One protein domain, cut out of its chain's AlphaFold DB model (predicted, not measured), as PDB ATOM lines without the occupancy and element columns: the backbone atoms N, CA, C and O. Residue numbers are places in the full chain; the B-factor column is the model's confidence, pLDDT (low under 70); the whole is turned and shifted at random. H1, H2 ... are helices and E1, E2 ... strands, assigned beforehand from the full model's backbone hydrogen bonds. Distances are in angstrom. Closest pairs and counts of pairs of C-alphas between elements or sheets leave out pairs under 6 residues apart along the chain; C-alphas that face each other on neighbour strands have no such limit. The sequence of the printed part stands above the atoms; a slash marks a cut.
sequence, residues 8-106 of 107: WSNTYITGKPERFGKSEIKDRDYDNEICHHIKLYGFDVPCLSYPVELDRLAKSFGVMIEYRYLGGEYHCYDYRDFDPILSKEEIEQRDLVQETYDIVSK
ATOM      1  N   TRP A   8     123.205 162.370 135.134       89.12
ATOM      2  CA  TRP A   8     124.189 162.747 134.139       89.12
ATOM      3  C   TRP A   8     124.840 161.535 133.504       89.12
ATOM      4  O   TRP A   8     125.031 160.495 134.139       89.12
ATOM      5  N   SER A   9     125.249 161.717 132.253       91.75
ATOM      6  CA  SER A   9     126.091 160.771 131.542       91.75
ATOM      7  C   SER A   9     127.231 161.493 130.831       91.75
ATOM      8  O   SER A   9     127.115 162.651 130.417       91.75
ATOM      9  N   ASN A  10     128.366 160.810 130.733       93.00
ATOM     10  CA  ASN A  10     129.496 161.231 129.917       93.00
ATOM     11  C   ASN A  10     129.748 160.156 128.873       93.00
ATOM     12  O   ASN A  10     129.845 158.981 129.229       93.00
ATOM     13  N   THR A  11     129.883 160.579 127.618       94.38
ATOM     14  CA  THR A  11     130.284 159.708 126.519       94.38
ATOM     15  C   THR A  11     131.488 160.301 125.808       94.38
ATOM     16  O   THR A  11     131.419 161.441 125.352       94.38
ATOM     17  N   TYR A  12     132.581 159.554 125.719       94.19
ATOM     18  CA  TYR A  12     133.768 159.935 124.960       94.19
ATOM     19  C   TYR A  12     133.845 159.105 123.686       94.19
ATOM     20  O   TYR A  12     133.554 157.913 123.708       94.19
ATOM     21  N   ILE A  13     134.219 159.741 122.581       95.00
ATOM     22  CA  ILE A  13     134.451 159.096 121.291       95.00
ATOM     23  C   ILE A  13     135.877 159.435 120.876       95.00
ATOM     24  O   ILE A  13     136.186 160.615 120.708       95.00
ATOM     25  N   THR A  14     136.728 158.430 120.683       94.19
ATOM     26  CA  THR A  14     138.138 158.626 120.326       94.19
ATOM     27  C   THR A  14     138.510 157.838 119.077       94.19
ATOM     28  O   THR A  14     138.188 156.657 118.958       94.19
ATOM     29  N   GLY A  15     139.207 158.468 118.135       93.19
ATOM     30  CA  GLY A  15     139.737 157.775 116.961       93.19
ATOM     31  C   GLY A  15     140.258 158.715 115.882       93.19
ATOM     32  O   GLY A  15     140.333 159.930 116.068       93.19
ATOM     33  N   LYS A  16     140.615 158.154 114.725       91.75
ATOM     34  CA  LYS A  16     141.129 158.936 113.592       91.75
ATOM     35  C   LYS A  16     140.056 159.870 113.002       91.75
ATOM     36  O   LYS A  16     138.905 159.444 112.893       91.75
ATOM     37  N   PRO A  17     140.407 161.090 112.553       90.25
ATOM     38  CA  PRO A  17     139.452 162.074 112.040       90.25
ATOM     39  C   PRO A  17     138.541 161.547 110.930       90.25
ATOM     40  O   PRO A  17     137.339 161.793 110.939       90.25
ATOM     41  N   GLU A  18     139.096 160.784 109.989       91.19
ATOM     42  CA  GLU A  18     138.357 160.230 108.855       91.19
ATOM     43  C   GLU A  18     137.259 159.240 109.262       91.19
ATOM     44  O   GLU A  18     136.391 158.936 108.451       91.19
ATOM     45  N   ARG A  19     137.272 158.757 110.513       92.31
ATOM     46  CA  ARG A  19     136.277 157.831 111.067       92.31
ATOM     47  C   ARG A  19     135.067 158.543 111.678       92.31
ATOM     48  O   ARG A  19     134.123 157.876 112.072       92.31
ATOM     49  N   PHE A  20     135.056 159.874 111.747       93.31
ATOM     50  CA  PHE A  20     133.934 160.630 112.322       93.31
ATOM     51  C   PHE A  20     132.855 161.023 111.301       93.31
ATOM     52  O   PHE A  20     131.775 161.477 111.683       93.31
ATOM     53  N   GLY A  21     133.106 160.811 110.006       92.75
ATOM     54  CA  GLY A  21     132.149 161.134 108.951       92.75
ATOM     55  C   GLY A  21     131.900 162.639 108.841       92.75
ATOM     56  O   GLY A  21     132.837 163.419 108.689       92.75
ATOM     57  N   LYS A  22     130.631 163.047 108.909       93.12
ATOM     58  CA  LYS A  22     130.197 164.450 108.804       93.12
ATOM     59  C   LYS A  22     130.549 165.312 110.012       93.12
ATOM     60  O   LYS A  22     130.509 166.537 109.891       93.12
ATOM     61  N   SER A  23     130.861 164.713 111.160       84.88
ATOM     62  CA  SER A  23     131.132 165.483 112.370       84.88
ATOM     63  C   SER A  23     132.438 166.269 112.206       84.88
ATOM     64  O   SER A  23     133.532 165.705 112.211       84.88
ATOM     65  N   GLU A  24     132.345 167.594 112.086       70.19
ATOM     66  CA  GLU A  24     133.525 168.458 112.104       70.19
ATOM     67  C   GLU A  24     134.064 168.574 113.529       70.19
ATOM     68  O   GLU A  24     133.540 169.335 114.346       70.19
ATOM     69  N   ILE A  25     135.144 167.855 113.833       72.75
ATOM     70  CA  ILE A  25     135.807 167.985 115.128       72.75
ATOM     71  C   ILE A  25     137.113 168.750 114.968       72.75
ATOM     72  O   ILE A  25     137.970 168.428 114.145       72.75
ATOM     73  N   LYS A  26     137.216 169.826 115.749       62.97
ATOM     74  CA  LYS A  26     138.272 170.837 115.631       62.97
ATOM     75  C   LYS A  26     139.478 170.552 116.521       62.97
ATOM     76  O   LYS A  26     140.563 171.037 116.215       62.97
ATOM     77  N   ASP A  27     139.300 169.741 117.559       62.91
ATOM     78  CA  ASP A  27     140.352 169.420 118.517       62.91
ATOM     79  C   ASP A  27     141.053 168.118 118.121       62.91
ATOM     80  O   ASP A  27     140.428 167.063 118.002       62.91
ATOM     81  N   ARG A  28     142.365 168.212 117.877       63.53
ATOM     82  CA  ARG A  28     143.254 167.074 117.625       63.53
ATOM     83  C   ARG A  28     144.159 166.881 118.829       63.53
ATOM     84  O   ARG A  28     144.720 167.858 119.324       63.53
ATOM     85  N   ASP A  29     144.311 165.637 119.254       64.56
ATOM     86  CA  ASP A  29     145.269 165.256 120.284       64.56
ATOM     87  C   ASP A  29     146.635 164.894 119.667       64.56
ATOM     88  O   ASP A  29     146.798 164.845 118.441       64.56
ATOM     89  N   TYR A  30     147.637 164.657 120.516       58.00
ATOM     90  CA  TYR A  30     149.037 164.429 120.131       58.00
ATOM     91  C   TYR A  30     149.259 163.245 119.169       58.00
ATOM     92  O   TYR A  30     150.220 163.275 118.398       58.00
ATOM     93  N   ASP A  31     148.355 162.261 119.141       67.44
ATOM     94  CA  ASP A  31     148.480 161.040 118.331       67.44
ATOM     95  C   ASP A  31     147.725 161.095 116.986       67.44
ATOM     96  O   ASP A  31     147.461 160.068 116.362       67.44
ATOM     97  N   ASN A  32     147.378 162.297 116.501       77.94
ATOM     98  CA  ASN A  32     146.495 162.526 115.341       77.94
ATOM     99  C   ASN A  32     145.076 161.965 115.503       77.94
ATOM    100  O   ASN A  32     144.295 162.000 114.551       77.94
ATOM    101  N   GLU A  33     144.732 161.476 116.688       87.38
ATOM    102  CA  GLU A  33     143.369 161.123 117.036       87.38
ATOM    103  C   GLU A  33     142.594 162.354 117.488       87.38
ATOM    104  O   GLU A  33     143.132 163.392 117.884       87.38
ATOM    105  N   ILE A  34     141.287 162.216 117.399       88.56
ATOM    106  CA  ILE A  34     140.316 163.174 117.869       88.56
ATOM    107  C   ILE A  34     139.594 162.549 119.052       88.56
ATOM    108  O   ILE A  34     139.246 161.373 119.000       88.56
ATOM    109  N   CYS A  35     139.329 163.354 120.081       90.06
ATOM    110  CA  CYS A  35     138.466 162.985 121.193       90.06
ATOM    111  C   CYS A  35     137.268 163.939 121.251       90.06
ATOM    112  O   CYS A  35     137.433 165.144 121.434       90.06
ATOM    113  N   HIS A  36     136.058 163.404 121.120       91.81
ATOM    114  CA  HIS A  36     134.815 164.151 121.267       91.81
ATOM    115  C   HIS A  36     134.094 163.754 122.552       91.81
ATOM    116  O   HIS A  36     134.021 162.573 122.883       91.81
ATOM    117  N   HIS A  37     133.539 164.733 123.266       92.56
ATOM    118  CA  HIS A  37     132.841 164.515 124.530       92.56
ATOM    119  C   HIS A  37     131.377 164.942 124.424       92.56
ATOM    120  O   HIS A  37     131.075 166.122 124.253       92.56
ATOM    121  N   ILE A  38     130.470 163.979 124.583       92.62
ATOM    122  CA  ILE A  38     129.034 164.210 124.752       92.62
ATOM    123  C   ILE A  38     128.716 164.154 126.241       92.62
ATOM    124  O   ILE A  38     129.047 163.191 126.938       92.62
ATOM    125  N   LYS A  39     128.034 165.187 126.732       92.25
ATOM    126  CA  LYS A  39     127.681 165.324 128.140       92.25
ATOM    127  C   LYS A  39     126.206 165.652 128.289       92.25
ATOM    128  O   LYS A  39     125.766 166.702 127.828       92.25
ATOM    129  N   LEU A  40     125.465 164.771 128.954       91.38
ATOM    130  CA  LEU A  40     124.042 164.958 129.224       91.38
ATOM    131  C   LEU A  40     123.807 165.222 130.709       91.38
ATOM    132  O   LEU A  40     124.470 164.638 131.566       91.38
ATOM    133  N   TYR A  41     122.849 166.103 130.990       88.62
ATOM    134  CA  TYR A  41     122.411 166.481 132.331       88.62
ATOM    135  C   TYR A  41     120.900 166.697 132.342       88.62
ATOM    136  O   TYR A  41     120.388 167.464 131.527       88.62
ATOM    137  N   GLY A  42     120.192 166.100 133.294       83.81
ATOM    138  CA  GLY A  42     118.744 166.255 133.411       83.81
ATOM    139  C   GLY A  42     118.128 165.242 134.366       83.81
ATOM    140  O   GLY A  42     118.821 164.371 134.863       83.81
ATOM    141  N   PHE A  43     116.827 165.350 134.623       75.81
ATOM    142  CA  PHE A  43     116.087 164.351 135.417       75.81
ATOM    143  C   PHE A  43     115.866 163.028 134.680       75.81
ATOM    144  O   PHE A  43     115.477 162.033 135.270       75.81
ATOM    145  N   ASP A  44     116.113 163.063 133.382       81.25
ATOM    146  CA  ASP A  44     115.594 162.135 132.402       81.25
ATOM    147  C   ASP A  44     116.788 161.525 131.611       81.25
ATOM    148  O   ASP A  44     116.658 160.977 130.528       81.25
ATOM    149  N   VAL A  45     118.021 161.601 132.128       82.88
ATOM    150  CA  VAL A  45     119.170 161.005 131.421       82.88
ATOM    151  C   VAL A  45     119.043 159.474 131.448       82.88
ATOM    152  O   VAL A  45     118.987 158.896 132.532       82.88
ATOM    153  N   PRO A  46     119.038 158.786 130.292       82.12
ATOM    154  CA  PRO A  46     118.861 157.342 130.271       82.12
ATOM    155  C   PRO A  46     120.103 156.633 130.817       82.12
ATOM    156  O   PRO A  46     121.240 156.929 130.431       82.12
ATOM    157  N   CYS A  47     119.873 155.657 131.696       85.19
ATOM    158  CA  CYS A  47     120.884 154.716 132.163       85.19
ATOM    159  C   CYS A  47     120.960 153.529 131.197       85.19
ATOM    160  O   CYS A  47     120.098 152.646 131.206       85.19
ATOM    161  N   LEU A  48     121.985 153.498 130.345       82.81
ATOM    162  CA  LEU A  48     122.205 152.379 129.434       82.81
ATOM    163  C   LEU A  48     122.915 151.240 130.176       82.81
ATOM    164  O   LEU A  48     124.136 151.234 130.277       82.81
ATOM    165  N   SER A  49     122.159 150.256 130.671       71.31
ATOM    166  CA  SER A  49     122.716 149.116 131.424       71.31
ATOM    167  C   SER A  49     123.642 148.214 130.595       71.31
ATOM    168  O   SER A  49     124.510 147.543 131.144       71.31
ATOM    169  N   TYR A  50     123.422 148.136 129.278       72.19
ATOM    170  CA  TYR A  50     124.290 147.406 128.351       72.19
ATOM    171  C   TYR A  50     124.152 147.987 126.937       72.19
ATOM    172  O   TYR A  50     123.291 147.552 126.164       72.19
ATOM    173  N   PRO A  51     124.939 149.017 126.588       80.94
ATOM    174  CA  PRO A  51     124.755 149.753 125.345       80.94
ATOM    175  C   PRO A  51     125.325 149.000 124.129       80.94
ATOM    176  O   PRO A  51     126.299 149.419 123.511       80.94
ATOM    177  N   VAL A  52     124.674 147.898 123.730       89.81
ATOM    178  CA  VAL A  52     125.024 147.107 122.528       89.81
ATOM    179  C   VAL A  52     125.059 147.973 121.266       89.81
ATOM    180  O   VAL A  52     125.827 147.704 120.345       89.81
ATOM    181  N   GLU A  53     124.222 149.011 121.202       92.75
ATOM    182  CA  GLU A  53     124.236 149.961 120.089       92.75
ATOM    183  C   GLU A  53     125.555 150.750 120.033       92.75
ATOM    184  O   GLU A  53     126.086 150.921 118.938       92.75
ATOM    185  N   LEU A  54     126.138 151.136 121.180       94.69
ATOM    186  CA  LEU A  54     127.443 151.811 121.226       94.69
ATOM    187  C   LEU A  54     128.584 150.877 120.820       94.69
ATOM    188  O   LEU A  54     129.442 151.288 120.048       94.69
ATOM    189  N   ASP A  55     128.566 149.616 121.262       95.69
ATOM    190  CA  ASP A  55     129.537 148.598 120.825       95.69
ATOM    191  C   ASP A  55     129.517 148.421 119.297       95.69
ATOM    192  O   ASP A  55     130.538 148.525 118.613       95.69
ATOM    193  N   ARG A  56     128.320 148.225 118.729       96.12
ATOM    194  CA  ARG A  56     128.145 148.089 117.277       96.12
ATOM    195  C   ARG A  56     128.605 149.331 116.529       96.12
ATOM    196  O   ARG A  56     129.202 149.191 115.460       96.12
ATOM    197  N   LEU A  57     128.320 150.520 117.058       96.19
ATOM    198  CA  LEU A  57     128.721 151.780 116.447       96.19
ATOM    199  C   LEU A  57     130.246 151.942 116.480       96.19
ATOM    200  O   LEU A  57     130.850 152.160 115.430       96.19
ATOM    201  N   ALA A  58     130.868 151.716 117.640       97.00
ATOM    202  CA  ALA A  58     132.316 151.759 117.820       97.00
ATOM    203  C   ALA A  58     133.027 150.808 116.849       97.00
ATOM    204  O   ALA A  58     133.940 151.210 116.130       97.00
ATOM    205  N   LYS A  59     132.532 149.573 116.734       97.56
ATOM    206  CA  LYS A  59     133.050 148.580 115.789       97.56
ATOM    207  C   LYS A  59     132.856 148.980 114.326       97.56
ATOM    208  O   LYS A  59     133.731 148.741 113.500       97.56
ATOM    209  N   SER A  60     131.710 149.572 113.990       97.50
ATOM    210  CA  SER A  60     131.385 149.947 112.607       97.50
ATOM    211  C   SER A  60     132.329 151.019 112.071       97.50
ATOM    212  O   SER A  60     132.803 150.908 110.942       97.50
ATOM    213  N   PHE A  61     132.630 152.016 112.901       96.75
ATOM    214  CA  PHE A  61     133.516 153.128 112.559       96.75
ATOM    215  C   PHE A  61     134.985 152.878 112.928       96.75
ATOM    216  O   PHE A  61     135.844 153.656 112.522       96.75
ATOM    217  N   GLY A  62     135.301 151.804 113.658       96.44
ATOM    218  CA  GLY A  62     136.660 151.527 114.129       96.44
ATOM    219  C   GLY A  62     137.143 152.588 115.121       96.44
ATOM    220  O   GLY A  62     138.230 153.138 114.976       96.44
ATOM    221  N   VAL A  63     136.318 152.958 116.092       95.94
ATOM    222  CA  VAL A  63     136.635 153.988 117.095       95.94
ATOM    223  C   VAL A  63     136.556 153.404 118.498       95.94
ATOM    224  O   VAL A  63     136.102 152.276 118.690       95.94
ATOM    225  N   MET A  64     136.989 154.181 119.481       96.81
ATOM    226  CA  MET A  64     136.704 153.930 120.882       96.81
ATOM    227  C   MET A  64     135.479 154.736 121.302       96.81
ATOM    228  O   MET A  64     135.416 155.932 121.024       96.81
ATOM    229  N   ILE A  65     134.524 154.099 121.979       96.69
ATOM    230  CA  ILE A  65     133.427 154.791 122.664       96.69
ATOM    231  C   ILE A  65     133.427 154.386 124.133       96.69
ATOM    232  O   ILE A  65     133.345 153.201 124.460       96.69
ATOM    233  N   GLU A  66     133.478 155.379 125.014       94.88
ATOM    234  CA  GLU A  66     133.366 155.207 126.459       94.88
ATOM    235  C   GLU A  66     132.080 155.852 126.954       94.88
ATOM    236  O   GLU A  66     131.818 156.999 126.620       94.88
ATOM    237  N   TYR A  67     131.296 155.160 127.776       94.31
ATOM    238  CA  TYR A  67     130.060 155.668 128.365       94.31
ATOM    239  C   TYR A  67     130.036 155.432 129.877       94.31
ATOM    240  O   TYR A  67     130.387 154.352 130.361       94.31
ATOM    241  N   ARG A  68     129.580 156.442 130.625       91.25
ATOM    242  CA  ARG A  68     129.345 156.358 132.072       91.25
ATOM    243  C   ARG A  68     128.099 157.135 132.473       91.25
ATOM    244  O   ARG A  68     128.000 158.322 132.162       91.25
ATOM    245  N   TYR A  69     127.232 156.513 133.266       90.69
ATOM    246  CA  TYR A  69     126.066 157.138 133.899       90.69
ATOM    247  C   TYR A  69     126.243 157.231 135.421       90.69
ATOM    248  O   TYR A  69     126.679 156.264 136.040       90.69
ATOM    249  N   LEU A  70     125.936 158.388 136.024       85.00
ATOM    250  CA  LEU A  70     125.880 158.627 137.482       85.00
ATOM    251  C   LEU A  70     127.020 158.033 138.335       85.00
ATOM    252  O   LEU A  70     126.826 157.560 139.453       85.00
ATOM    253  N   GLY A  71     128.251 158.045 137.833       73.81
ATOM    254  CA  GLY A  71     129.368 157.469 138.582       73.81
ATOM    255  C   GLY A  71     129.371 155.931 138.641       73.81
ATOM    256  O   GLY A  71     130.259 155.369 139.281       73.81
ATOM    257  N   GLY A  72     128.435 155.270 137.956       79.81
ATOM    258  CA  GLY A  72     128.326 153.823 137.819       79.81
ATOM    259  C   GLY A  72     129.424 153.206 136.953       79.81
ATOM    260  O   GLY A  72     130.502 153.790 136.777       79.81
ATOM    261  N   GLU A  73     129.139 152.003 136.450       83.44
ATOM    262  CA  GLU A  73     130.070 151.221 135.640       83.44
ATOM    263  C   GLU A  73     130.502 151.987 134.385       83.44
ATOM    264  O   GLU A  73     129.735 152.732 133.770       83.44
ATOM    265  N   TYR A  74     131.778 151.825 134.050       88.06
ATOM    266  CA  TYR A  74     132.357 152.345 132.826       88.06
ATOM    267  C   TYR A  74     132.226 151.291 131.733       88.06
ATOM    268  O   TYR A  74     132.799 150.208 131.846       88.06
ATOM    269  N   HIS A  75     131.523 151.631 130.659       91.81
ATOM    270  CA  HIS A  75     131.485 150.819 129.449       91.81
ATOM    271  C   HIS A  75     132.470 151.401 128.439       91.81
ATOM    272  O   HIS A  75     132.331 152.559 128.059       91.81
ATOM    273  N   CYS A  76     133.460 150.617 128.016       94.62
ATOM    274  CA  CYS A  76     134.473 151.021 127.043       94.62
ATOM    275  C   CYS A  76     134.527 149.994 125.909       94.62
ATOM    276  O   CYS A  76     134.711 148.800 126.156       94.62
ATOM    277  N   TYR A  77     134.350 150.465 124.675       96.19
ATOM    278  CA  TYR A  77     134.414 149.662 123.458       96.19
ATOM    279  C   TYR A  77     135.494 150.238 122.555       96.19
ATOM    280  O   TYR A  77     135.246 151.237 121.886       96.19
ATOM    281  N   ASP A  78     136.684 149.639 122.557       96.88
ATOM    282  CA  ASP A  78     137.832 150.126 121.789       96.88
ATOM    283  C   ASP A  78     138.071 149.276 120.538       96.88
ATOM    284  O   ASP A  78     138.462 148.109 120.622       96.88
ATOM    285  N   TYR A  79     137.834 149.879 119.372       97.38
ATOM    286  CA  TYR A  79     138.104 149.274 118.070       97.38
ATOM    287  C   TYR A  79     139.093 150.085 117.224       97.38
ATOM    288  O   TYR A  79     139.149 149.905 116.006       97.38
ATOM    289  N   ARG A  80     139.885 150.978 117.833       94.44
ATOM    290  CA  ARG A  80     140.788 151.878 117.090       94.44
ATOM    291  C   ARG A  80     141.873 151.138 116.309       94.44
ATOM    292  O   ARG A  80     142.210 151.553 115.198       94.44
ATOM    293  N   ASP A  81     142.337 150.011 116.839       93.62
ATOM    294  CA  ASP A  81     143.357 149.160 116.212       93.62
ATOM    295  C   ASP A  81     142.824 148.299 115.055       93.62
ATOM    296  O   ASP A  81     143.601 147.639 114.363       93.62
ATOM    297  N   PHE A  82     141.510 148.301 114.819       93.81
ATOM    298  CA  PHE A  82     140.878 147.528 113.755       93.81
ATOM    299  C   PHE A  82     140.472 148.424 112.583       93.81
ATOM    300  O   PHE A  82     140.246 149.632 112.724       93.81
ATOM    301  N   ASP A  83     140.372 147.819 111.401       94.12
ATOM    302  CA  ASP A  83     139.764 148.483 110.256       94.12
ATOM    303  C   ASP A  83     138.253 148.648 110.492       94.12
ATOM    304  O   ASP A  83     137.609 147.720 111.003       94.12
ATOM    305  N   PRO A  84     137.674 149.813 110.142       95.62
ATOM    306  CA  PRO A  84     136.233 150.006 110.215       95.62
ATOM    307  C   PRO A  84     135.518 148.979 109.337       95.62
ATOM    308  O   PRO A  84     135.994 148.613 108.262       95.62
ATOM    309  N   ILE A  85     134.343 148.535 109.784       97.56
ATOM    310  CA  ILE A  85     133.470 147.694 108.954       97.56
ATOM    311  C   ILE A  85     132.913 148.514 107.788       97.56
ATOM    312  O   ILE A  85     132.755 147.986 106.689       97.56
ATOM    313  N   LEU A  86     132.595 149.785 108.042       96.00
ATOM    314  CA  LEU A  86     132.067 150.692 107.032       96.00
ATOM    315  C   LEU A  86     133.144 151.083 106.022       96.00
ATOM    316  O   LEU A  86     134.294 151.349 106.380       96.00
ATOM    317  N   SER A  87     132.739 151.185 104.758       96.56
ATOM    318  CA  SER A  87     133.556 151.788 103.715       96.56
ATOM    319  C   SER A  87     133.753 153.281 103.979       96.56
ATOM    320  O   SER A  87     133.008 153.927 104.722       96.56
ATOM    321  N   LYS A  88     134.752 153.861 103.317       93.69
ATOM    322  CA  LYS A  88     135.008 155.299 103.394       93.69
ATOM    323  C   LYS A  88     133.786 156.119 102.957       93.69
ATOM    324  O   LYS A  88     133.415 157.065 103.643       93.69
ATOM    325  N   GLU A  89     133.141 155.736 101.857       95.94
ATOM    326  CA  GLU A  89     131.948 156.408 101.332       95.94
ATOM    327  C   GLU A  89     130.762 156.315 102.303       95.94
ATOM    328  O   GLU A  89     129.996 157.268 102.434       95.94
ATOM    329  N   GLU A  90     130.609 155.184 103.001       96.69
ATOM    330  CA  GLU A  90     129.570 155.013 104.022       96.69
ATOM    331  C   GLU A  90     129.820 155.915 105.236       96.69
ATOM    332  O   GLU A  90     128.887 156.544 105.740       96.69
ATOM    333  N   ILE A  91     131.076 156.013 105.686       95.62
ATOM    334  CA  ILE A  91     131.472 156.888 106.795       95.62
ATOM    335  C   ILE A  91     131.216 158.357 106.437       95.62
ATOM    336  O   ILE A  91     130.610 159.075 107.227       95.62
ATOM    337  N   GLU A  92     131.587 158.800 105.233       94.44
ATOM    338  CA  GLU A  92     131.380 160.181 104.759       94.44
ATOM    339  C   GLU A  92     129.894 160.597 104.701       94.44
ATOM    340  O   GLU A  92     129.560 161.782 104.777       94.44
ATOM    341  N   GLN A  93     128.973 159.636 104.579       95.94
ATOM    342  CA  GLN A  93     127.532 159.900 104.555       95.94
ATOM    343  C   GLN A  93     126.889 159.943 105.947       95.94
ATOM    344  O   GLN A  93     125.767 160.452 106.078       95.94
ATOM    345  N   ARG A  94     127.589 159.457 106.972       96.12
ATOM    346  CA  ARG A  94     127.095 159.296 108.343       96.12
ATOM    347  C   ARG A  94     127.701 160.319 109.299       96.12
ATOM    348  O   ARG A  94     128.628 161.041 108.944       96.12
ATOM    349  N   ASP A  95     127.137 160.418 110.498       95.38
ATOM    350  CA  ASP A  95     127.581 161.357 111.532       95.38
ATOM    351  C   ASP A  95     127.752 160.604 112.852       95.38
ATOM    352  O   ASP A  95     126.783 160.346 113.565       95.38
ATOM    353  N   LEU A  96     128.992 160.212 113.157       95.56
ATOM    354  CA  LEU A  96     129.295 159.379 114.321       95.56
ATOM    355  C   LEU A  96     128.876 160.056 115.634       95.56
ATOM    356  O   LEU A  96     128.359 159.394 116.536       95.56
ATOM    357  N   VAL A  97     129.089 161.371 115.749       95.06
ATOM    358  CA  VAL A  97     128.741 162.131 116.955       95.06
ATOM    359  C   VAL A  97     127.229 162.176 117.140       95.06
ATOM    360  O   VAL A  97     126.752 161.865 118.232       95.06
ATOM    361  N   GLN A  98     126.477 162.514 116.091       95.31
ATOM    362  CA  GLN A  98     125.018 162.578 116.170       95.31
ATOM    363  C   GLN A  98     124.410 161.200 116.446       95.31
ATOM    364  O   GLN A  98     123.546 161.076 117.306       95.31
ATOM    365  N   GLU A  99     124.895 160.150 115.784       95.94
ATOM    366  CA  GLU A  99     124.406 158.790 116.016       95.94
ATOM    367  C   GLU A  99     124.700 158.301 117.440       95.94
ATOM    368  O   GLU A  99     123.856 157.660 118.066       95.94
ATOM    369  N   THR A 100     125.873 158.642 117.984       95.19
ATOM    370  CA  THR A 100     126.201 158.352 119.386       95.19
ATOM    371  C   THR A 100     125.275 159.119 120.323       95.19
ATOM    372  O   THR A 100     124.739 158.528 121.259       95.19
ATOM    373  N   TYR A 101     125.063 160.415 120.062       94.38
ATOM    374  CA  TYR A 101     124.152 161.263 120.829       94.38
ATOM    375  C   TYR A 101     122.747 160.661 120.870       94.38
ATOM    376  O   TYR A 101     122.208 160.468 121.956       94.38
ATOM    377  N   ASP A 102     122.205 160.282 119.710       93.44
ATOM    378  CA  ASP A 102     120.870 159.703 119.592       93.44
ATOM    379  C   ASP A 102     120.729 158.432 120.440       93.44
ATOM    380  O   ASP A 102     119.692 158.226 121.065       93.44
ATOM    381  N   ILE A 103     121.765 157.589 120.518       92.69
ATOM    382  CA  ILE A 103     121.758 156.393 121.377       92.69
ATOM    383  C   ILE A 103     121.718 156.782 122.857       92.69
ATOM    384  O   ILE A 103     120.912 156.241 123.614       92.69
ATOM    385  N   VAL A 104     122.580 157.708 123.284       91.38
ATOM    386  CA  VAL A 104     122.716 158.075 124.704       91.38
ATOM    387  C   VAL A 104     121.653 159.054 125.193       91.38
ATOM    388  O   VAL A 104     121.583 159.310 126.391       91.38
ATOM    389  N   SER A 105     120.815 159.575 124.292       89.62
ATOM    390  CA  SER A 105     119.661 160.423 124.606       89.62
ATOM    391  C   SER A 105     118.304 159.753 124.357       89.62
ATOM    392  O   SER A 105     117.279 160.418 124.502       89.62
ATOM    393  N   LYS A 106     118.267 158.483 123.926       79.19
ATOM    394  CA  LYS A 106     117.013 157.746 123.689       79.19
ATOM    395  C   LYS A 106     116.274 157.493 125.009       79.19
ATOM    396  O   LYS A 106     116.841 156.926 125.940       79.19
TER     397      LYS A 106
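This is residues 8 to 106 of the 107 residues of an uncharacterized protein of Parabacteroides sp. CAG:409 (UniProt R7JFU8). Helices H1 and H3 lie side by side, running opposite ways, over one face of a four-stranded antiparallel sheet, whose other face has no helix. Short H2 and the loop of residues 16 to 33 lie at one end of this two-layer body. The printed part has 99 residues, with three named helices and four named strands in the order E1 E2 H1 E3 E4 H2 H3; the sheet's order is E2 E1 E3 E4. It is mixed in class and compact, with radius of gyration of the C-alphas 12.9 A and spans of 37 by 26 by 22 A.

Begin with E1, residues 8 to 15, which forms a hairpin with E2, residues 34 to 42; look for N 11 and O 38, 2.8 A apart. H1, residues 52 to 61, follows, then E3, residues 64 to 69, antiparallel to E1, with N 12 and O 66 at 2.8 A. E2, H1 and E3 form a split strand-helix-strand unit, two strands running the same way with E1 between them, its crossover right-handed. E3 and E4, residues 74 to 78, form a hairpin, with N 67 and O 75 at 2.8 A. H1 is over E3 and E4, at a height over the sheet of 8.7 A. H2, residues 88 to 93, is not on the sheet. H3, residues 96 to 104, is on the same face as H1, over E1 and only just over E2, with 3 C-alphas. H1 and H3 touch at a shallow tilt of 4 degrees, the C-alphas of Leu 54 and Thr 100 closest at 6.9 A. In H1, H2 and H3 every O i to N i+4 pair is within hydrogen-bond range.

Find C-alpha 8 at (124.189, 162.747, 134.139); E1 runs 23.7 A from there. E2 spans 26.8 A, E3 17.1 A and H1 14.4 A. H3 ends at C-alpha 104, (122.716, 158.075, 124.704).

The C-alphas of Phe 43 and Glu 89, the two farthest apart, are 38.4 A apart. The printed part has no cut; the link E1 to E2 is long, and its residues 26 to 31 have pLDDT under 70.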